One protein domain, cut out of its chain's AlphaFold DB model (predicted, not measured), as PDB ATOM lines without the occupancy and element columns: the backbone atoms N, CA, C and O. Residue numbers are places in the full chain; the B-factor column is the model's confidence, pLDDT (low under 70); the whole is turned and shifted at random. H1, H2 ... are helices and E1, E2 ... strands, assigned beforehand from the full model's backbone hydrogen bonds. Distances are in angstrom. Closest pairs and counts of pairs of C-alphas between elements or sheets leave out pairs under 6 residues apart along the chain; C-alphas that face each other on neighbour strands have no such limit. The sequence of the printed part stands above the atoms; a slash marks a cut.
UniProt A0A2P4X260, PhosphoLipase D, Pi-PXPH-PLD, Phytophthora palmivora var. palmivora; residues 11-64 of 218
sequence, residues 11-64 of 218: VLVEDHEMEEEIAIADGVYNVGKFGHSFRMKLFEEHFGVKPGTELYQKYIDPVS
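AT A GLANCE: This is residues 11 to 64 of the 218 residues of the protein "PhosphoLipase D, Pi-PXPH-PLD" of Phytophthora palmivora var. palmivora (UniProt A0A2P4X260). A two-stranded hairpin, E1 and E2, leads straight into one longer helix, H1, and a short helix, H2, folds back from the far end of H1 with its last residue, Ile 60, near both H1 and E1. Residues 11 to 17 form a lead-in before E1. The printed part has 54 residues with two named strands and two named helices, in the order E1, E2, H1, H2; the sheet, E1 - E2, is antiparallel, and the class is mixed, helices and strands. The whole is compact, with a radius of gyration of the C-alphas of 11.5 A and spans of 28 by 28 by 17 A.

HOW THE PARTS SIT: E1, residues 18 to 24, and E2, residues 27 to 32, are antiparallel neighbours and a hairpin, their directions 144 degrees apart. N 19 and O 31 are 2.8 A apart, and N 29 and O 22 are 2.9 A apart, both within hydrogen-bond range. The closest C-alphas of E1 and H1, residues 33 to 47, are those of Met 18 and Lys 33, 5.4 A apart. H1 touches H2, residues 54 to 60, with residues 40 to 44 alone; their closest C-alphas, those of Met 40 and Ile 60, are 7.2 A apart. These helices form a helical hairpin and run opposite ways at a steep tilt of 45 degrees. The closest C-alphas of E1 and H2 are those of Ala 23 and Ile 60, 7.5 A apart. E2 and H2 are apart. In H1 and H2 every O i to N i+4 pair is within hydrogen-bond range.

IN THESE COORDINATES: E1 begins at C-alpha 18, (341.925, 102.041, 289.507), and is 14.2 A long from first to last C-alpha; E2 is 15.7 A. H1 is 20.5 A long, from Lys 33 to Phe 47. H2, 10.1 A, ends at C-alpha 60, (345.230, 106.523, 275.732).

THE WHOLE: The C-alphas farthest apart, those of Val 11 and Glu 54, are 33.7 A apart. The printed part has no cut. The links E1 to E2 and E2 to H1 are tight, and H1 to H2, with 6 residues, is short. The mean pLDDT of the printed part is 94.5, and no printed residue is under 70.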
ATOM      1  N   VAL A  11     337.789 121.747 294.546       97.25
ATOM      2  CA  VAL A  11     337.750 120.398 295.126       97.25
ATOM      3  C   VAL A  11     338.942 119.609 294.595       97.25
ATOM      4  O   VAL A  11     339.227 119.650 293.399       97.25
ATOM      5  N   LEU A  12     339.623 118.884 295.484       96.88
ATOM      6  CA  LEU A  12     340.624 117.885 295.124       96.88
ATOM      7  C   LEU A  12     339.942 116.516 295.058       96.88
ATOM      8  O   LEU A  12     339.317 116.094 296.030       96.88
ATOM      9  N   VAL A  13     340.064 115.844 293.917       96.94
ATOM     10  CA  VAL A  13     339.563 114.482 293.715       96.94
ATOM     11  C   VAL A  13     340.761 113.567 293.514       96.94
ATOM     12  O   VAL A  13     341.527 113.750 292.570       96.94
ATOM     13  N   GLU A  14     340.910 112.594 294.407       97.50
ATOM     14  CA  GLU A  14     341.914 111.536 294.315       97.50
ATOM     15  C   GLU A  14     341.196 110.210 294.065       97.50
ATOM     16  O   GLU A  14     340.259 109.845 294.778       97.50
ATOM     17  N   ASP A  15     341.604 109.503 293.015       97.62
ATOM     18  CA  ASP A  15     341.022 108.212 292.674       97.62
ATOM     19  C   ASP A  15     341.437 107.133 293.682       97.62
ATOM     20  O   ASP A  15     342.621 106.911 293.934       97.62
ATOM     21  N   HIS A  16     340.447 106.412 294.206       95.75
ATOM     22  CA  HIS A  16     340.656 105.163 294.946       95.75
ATOM     23  C   HIS A  16     340.351 103.924 294.098       95.75
ATOM     24  O   HIS A  16     340.824 102.830 294.405       95.75
ATOM     25  N   GLU A  17     339.559 104.087 293.039       96.81
ATOM     26  CA  GLU A  17     339.295 103.034 292.070       96.81
ATOM     27  C   GLU A  17     340.241 103.169 290.883       96.81
ATOM     28  O   GLU A  17     340.300 104.215 290.233       96.81
ATOM     29  N   MET A  18     340.939 102.078 290.578       96.25
ATOM     30  CA  MET A  18     341.925 102.041 289.507       96.25
ATOM     31  C   MET A  18     341.398 101.256 288.304       96.25
ATOM     32  O   MET A  18     340.630 100.303 288.449       96.25
ATOM     33  N   GLU A  19     341.813 101.675 287.117       93.81
ATOM     34  CA  GLU A  19     341.740 100.924 285.871       93.81
ATOM     35  C   GLU A  19     343.108 100.287 285.629       93.81
ATOM     36  O   GLU A  19     344.142 100.954 285.736       93.81
ATOM     37  N   GLU A  20     343.114  98.978 285.399       93.06
ATOM     38  CA  GLU A  20     344.335  98.180 285.359       93.06
ATOM     39  C   GLU A  20     344.917  98.109 283.949       93.06
ATOM     40  O   GLU A  20     344.211  98.226 282.949       93.06
ATOM     41  N   GLU A  21     346.223  97.876 283.895       89.06
ATOM     42  CA  GLU A  21     346.944  97.534 282.670       89.06
ATOM     43  C   GLU A  21     346.899  98.586 281.540       89.06
ATOM     44  O   GLU A  21     347.009  98.258 280.357       89.06
ATOM     45  N   ILE A  22     346.821  99.876 281.884       90.69
ATOM     46  CA  ILE A  22     346.873 100.955 280.893       90.69
ATOM     47  C   ILE A  22     348.325 101.239 280.494       90.69
ATOM     48  O   ILE A  22     349.163 101.596 281.324       90.69
ATOM     49  N   ALA A  23     348.627 101.095 279.203       89.06
ATOM     50  CA  ALA A  23     349.935 101.433 278.649       89.06
ATOM     51  C   ALA A  23     350.144 102.956 278.652       89.06
ATOM     52  O   ALA A  23     349.373 103.692 278.035       89.06
ATOM     53  N   ILE A  24     351.181 103.420 279.353       89.94
ATOM     54  CA  ILE A  24     351.588 104.830 279.425       89.94
ATOM     55  C   ILE A  24     353.115 104.900 279.357       89.94
ATOM     56  O   ILE A  24     353.805 104.192 280.087       89.94
ATOM     57  N   ALA A  25     353.652 105.782 278.519       88.06
ATOM     58  CA  ALA A  25     355.074 105.904 278.228       88.06
ATOM     59  C   ALA A  25     355.708 104.563 277.803       88.06
ATOM     60  O   ALA A  25     355.399 104.012 276.750       88.06
ATOM     61  N   ASP A  26     356.645 104.059 278.602       87.06
ATOM     62  CA  ASP A  26     357.401 102.827 278.394       87.06
ATOM     63  C   ASP A  26     356.912 101.665 279.275       87.06
ATOM     64  O   ASP A  26     357.541 100.604 279.302       87.06
ATOM     65  N   GLY A  27     355.792 101.843 279.983       89.81
ATOM     66  CA  GLY A  27     355.289 100.881 280.954       89.81
ATOM     67  C   GLY A  27     353.777 100.689 280.929       89.81
ATOM     68  O   GLY A  27     353.037 101.293 280.154       89.81
ATOM     69  N   VAL A  28     353.327  99.808 281.814       92.31
ATOM     70  CA  VAL A  28     351.920  99.490 282.042       92.31
ATOM     71  C   VAL A  28     351.592  99.882 283.477       92.31
ATOM     72  O   VAL A  28     352.269  99.441 284.407       92.31
ATOM     73  N   TYR A  29     350.590 100.737 283.648       91.62
ATOM     74  CA  TYR A  29     350.267 101.376 284.916       91.62
ATOM     75  C   TYR A  29     348.788 101.212 285.252       91.62
ATOM     76  O   TYR A  29     347.925 101.202 284.376       91.62
ATOM     77  N   ASN A  30     348.501 101.157 286.551       93.62
ATOM     78  CA  ASN A  30     347.143 101.309 287.048       93.62
ATOM     79  C   ASN A  30     346.851 102.804 287.164       93.62
ATOM     80  O   ASN A  30     347.590 103.528 287.836       93.62
ATOM     81  N   VAL A  31     345.782 103.268 286.527       95.19
ATOM     82  CA  VAL A  31     345.405 104.689 286.489       95.19
ATOM     83  C   VAL A  31     344.091 104.921 287.215       95.19
ATOM     84  O   VAL A  31     343.242 104.039 287.255       95.19
ATOM     85  N   GLY A  32     343.906 106.101 287.798       97.06
ATOM     86  CA  GLY A  32     342.643 106.451 288.446       97.06
ATOM     87  C   GLY A  32     341.493 106.521 287.440       97.06
ATOM     88  O   GLY A  32     341.642 107.150 286.389       97.06
ATOM     89  N   LYS A  33     340.352 105.888 287.738       96.56
ATOM     90  CA  LYS A  33     339.209 105.830 286.810       96.56
ATOM     91  C   LYS A  33     338.645 107.211 286.486       96.56
ATOM     92  O   LYS A  33     338.367 107.500 285.319       96.56
ATOM     93  N   PHE A  34     338.454 108.069 287.488       97.19
ATOM     94  CA  PHE A  34     337.914 109.410 287.286       97.19
ATOM     95  C   PHE A  34     338.884 110.265 286.472       97.19
ATOM     96  O   PHE A  34     338.510 110.774 285.416       97.19
ATOM     97  N   GLY A  35     340.145 110.370 286.902       96.56
ATOM     98  CA  GLY A  35     341.155 111.166 286.207       96.56
ATOM     99  C   GLY A  35     341.390 110.699 284.768       96.56
ATOM    100  O   GLY A  35     341.452 111.520 283.848       96.56
ATOM    101  N   HIS A  36     341.464 109.381 284.547       95.75
ATOM    102  CA  HIS A  36     341.648 108.810 283.216       95.75
ATOM    103  C   HIS A  36     340.444 109.073 282.303       95.75
ATOM    104  O   HIS A  36     340.618 109.617 281.208       95.75
ATOM    105  N   SER A  37     339.230 108.740 282.753       95.81
ATOM    106  CA  SER A  37     338.012 108.918 281.952       95.81
ATOM    107  C   SER A  37     337.722 110.388 281.649       95.81
ATOM    108  O   SER A  37     337.368 110.717 280.516       95.81
ATOM    109  N   PHE A  38     337.946 111.290 282.610       97.56
ATOM    110  CA  PHE A  38     337.783 112.727 282.408       97.56
ATOM    111  C   PHE A  38     338.759 113.265 281.356       97.56
ATOM    112  O   PHE A  38     338.341 113.948 280.420       97.56
ATOM    113  N   ARG A  39     340.043 112.890 281.431       97.12
ATOM    114  CA  ARG A  39     341.037 113.253 280.410       97.12
ATOM    115  C   ARG A  39     340.645 112.730 279.027       97.12
ATOM    116  O   ARG A  39     340.734 113.479 278.057       97.12
ATOM    117  N   MET A  40     340.209 111.474 278.920       96.69
ATOM    118  CA  MET A  40     339.800 110.911 277.628       96.69
ATOM    119  C   MET A  40     338.580 111.633 277.053       96.69
ATOM    120  O   MET A  40     338.562 111.906 275.856       96.69
ATOM    121  N   LYS A  41     337.623 112.048 277.891       97.69
ATOM    122  CA  LYS A  41     336.489 112.874 277.454       97.69
ATOM    123  C   LYS A  41     336.919 114.243 276.930       97.69
ATOM    124  O   LYS A  41     336.442 114.654 275.876       97.69
ATOM    125  N   LEU A  42     337.863 114.909 277.598       98.00
ATOM    126  CA  LEU A  42     338.455 116.152 277.087       98.00
ATOM    127  C   LEU A  42     339.171 115.929 275.751       98.00
ATOM    128  O   LEU A  42     339.109 116.774 274.862       98.00
ATOM    129  N   PHE A  43     339.837 114.787 275.580       97.50
ATOM    130  CA  PHE A  43     340.500 114.463 274.321       97.50
ATOM    131  C   PHE A  43     339.500 114.195 273.193       97.50
ATOM    132  O   PHE A  43     339.730 114.658 272.075       97.50
ATOM    133  N   GLU A  44     338.394 113.499 273.474       97.00
ATOM    134  CA  GLU A  44     337.290 113.311 272.522       97.00
ATOM    135  C   GLU A  44     336.790 114.657 271.982       97.00
ATOM    136  O   GLU A  44     336.655 114.815 270.770       97.00
ATOM    137  N   GLU A  45     336.591 115.644 272.858       96.31
ATOM    138  CA  GLU A  45     336.141 116.984 272.474       96.31
ATOM    139  C   GLU A  45     337.225 117.772 271.722       96.31
ATOM    140  O   GLU A  45     337.028 118.199 270.583       96.31
ATOM    141  N   HIS A  46     338.401 117.953 272.326       97.00
ATOM    142  CA  HIS A  46     339.416 118.855 271.784       97.00
ATOM    143  C   HIS A  46     340.118 118.307 270.543       97.00
ATOM    144  O   HIS A  46     340.439 119.081 269.644       97.00
ATOM    145  N   PHE A  47     340.332 116.996 270.449       96.62
ATOM    146  CA  PHE A  47     340.985 116.376 269.294       96.62
ATOM    147  C   PHE A  47     339.999 115.698 268.337       96.62
ATOM    148  O   PHE A  47     340.420 115.149 267.318       96.62
ATOM    149  N   GLY A  48     338.697 115.703 268.644       95.62
ATOM    150  CA  GLY A  48     337.678 115.053 267.819       95.62
ATOM    151  C   GLY A  48     337.836 113.530 267.740       95.62
ATOM    152  O   GLY A  48     337.415 112.922 266.753       95.62
ATOM    153  N   VAL A  49     338.481 112.905 268.732       94.88
ATOM    154  CA  VAL A  49     338.665 111.446 268.764       94.88
ATOM    155  C   VAL A  49     337.396 110.754 269.252       94.88
ATOM    156  O   VAL A  49     336.605 111.327 269.991       94.88
ATOM    157  N   LYS A  50     337.184 109.504 268.834       94.50
ATOM    158  CA  LYS A  50     336.011 108.715 269.231       94.50
ATOM    159  C   LYS A  50     336.452 107.381 269.821       94.50
ATOM    160  O   LYS A  50     337.355 106.768 269.251       94.50
ATOM    161  N   PRO A  51     335.809 106.892 270.894       94.50
ATOM    162  CA  PRO A  51     336.111 105.577 271.444       94.50
ATOM    163  C   PRO A  51     336.104 104.494 270.358       94.50
ATOM    164  O   PRO A  51     335.185 104.423 269.542       94.50
ATOM    165  N   GLY A  52     337.149 103.667 270.339       91.25
ATOM    166  CA  GLY A  52     337.313 102.578 269.370       91.25
ATOM    167  C   GLY A  52     338.038 102.944 268.069       91.25
ATOM    168  O   GLY A  52     338.299 102.046 267.273       91.25
ATOM    169  N   THR A  53     338.406 104.209 267.839       94.44
ATOM    170  CA  THR A  53     339.277 104.568 266.707       94.44
ATOM    171  C   THR A  53     340.752 104.328 267.029       94.44
ATOM    172  O   THR A  53     341.162 104.338 268.190       94.44
ATOM    173  N   GLU A  54     341.578 104.164 265.995       93.06
ATOM    174  CA  GLU A  54     343.035 104.040 266.150       93.06
ATOM    175  C   GLU A  54     343.639 105.263 266.854       93.06
ATOM    176  O   GLU A  54     344.491 105.130 267.728       93.06
ATOM    177  N   LEU A  55     343.141 106.460 266.530       91.56
ATOM    178  CA  LEU A  55     343.597 107.701 267.152       91.56
ATOM    179  C   LEU A  55     343.217 107.780 268.637       91.56
ATOM    180  O   LEU A  55     344.007 108.264 269.442       91.56
ATOM    181  N   TYR A  56     342.046 107.257 269.019       94.81
ATOM    182  CA  TYR A  56     341.667 107.145 270.428       94.81
ATOM    183  C   TYR A  56     342.628 106.228 271.182       94.81
ATOM    184  O   TYR A  56     343.121 106.617 272.235       94.81
ATOM    185  N   GLN A  57     342.956 105.058 270.618       93.38
ATOM    186  CA  GLN A  57     343.926 104.127 271.210       93.38
ATOM    187  C   GLN A  57     345.312 104.760 271.345       93.38
ATOM    188  O   GLN A  57     345.947 104.644 272.387       93.38
ATOM    189  N   LYS A  58     345.747 105.509 270.327       93.44
ATOM    190  CA  LYS A  58     347.003 106.262 270.371       93.44
ATOM    191  C   LYS A  58     347.031 107.276 271.520       93.44
ATOM    192  O   LYS A  58     348.077 107.478 272.122       93.44
ATOM    193  N   TYR A  59     345.903 107.921 271.811       94.94
ATOM    194  CA  TYR A  59     345.812 108.979 272.822       94.94
ATOM    195  C   TYR A  59     345.489 108.465 274.232       94.94
ATOM    196  O   TYR A  59     345.482 109.258 275.178       94.94
ATOM    197  N   ILE A  60     345.278 107.152 274.403       94.19
ATOM    198  CA  ILE A  60     345.230 106.523 275.732       94.19
ATOM    199  C   ILE A  60     346.521 106.819 276.492       94.19
ATOM    200  O   ILE A  60     346.437 107.161 277.668       94.19
ATOM    201  N   ASP A  61     347.668 106.794 275.815       94.81
ATOM    202  CA  ASP A  61     348.937 107.271 276.352       94.81
ATOM    203  C   ASP A  61     349.163 108.753 275.986       94.81
ATOM    204  O   ASP A  61     349.531 109.059 274.847       94.81
ATOM    205  N   PRO A  62     348.978 109.700 276.928       91.50
ATOM    206  CA  PRO A  62     349.152 111.122 276.650       91.50
ATOM    207  C   PRO A  62     350.616 111.570 276.572       91.50
ATOM    208  O   PRO A  62     350.866 112.706 276.177       91.50
ATOM    209  N   VAL A  63     351.576 110.740 276.998       93.50
ATOM    210  CA  VAL A  63     352.988 111.138 277.147       93.50
ATOM    211  C   VAL A  63     353.917 110.452 276.151       93.50
ATOM    212  O   VAL A  63     355.094 110.817 276.070       93.50
ATOM    213  N   SER A  64     353.418 109.497 275.360       94.06
ATOM    214  CA  SER A  64     354.194 108.960 274.243       94.06
ATOM    215  C   SER A  64     354.610 110.081 273.286       94.06
ATOM    216  O   SER A  64     353.847 111.005 272.992       94.06
TER     217      SER A  64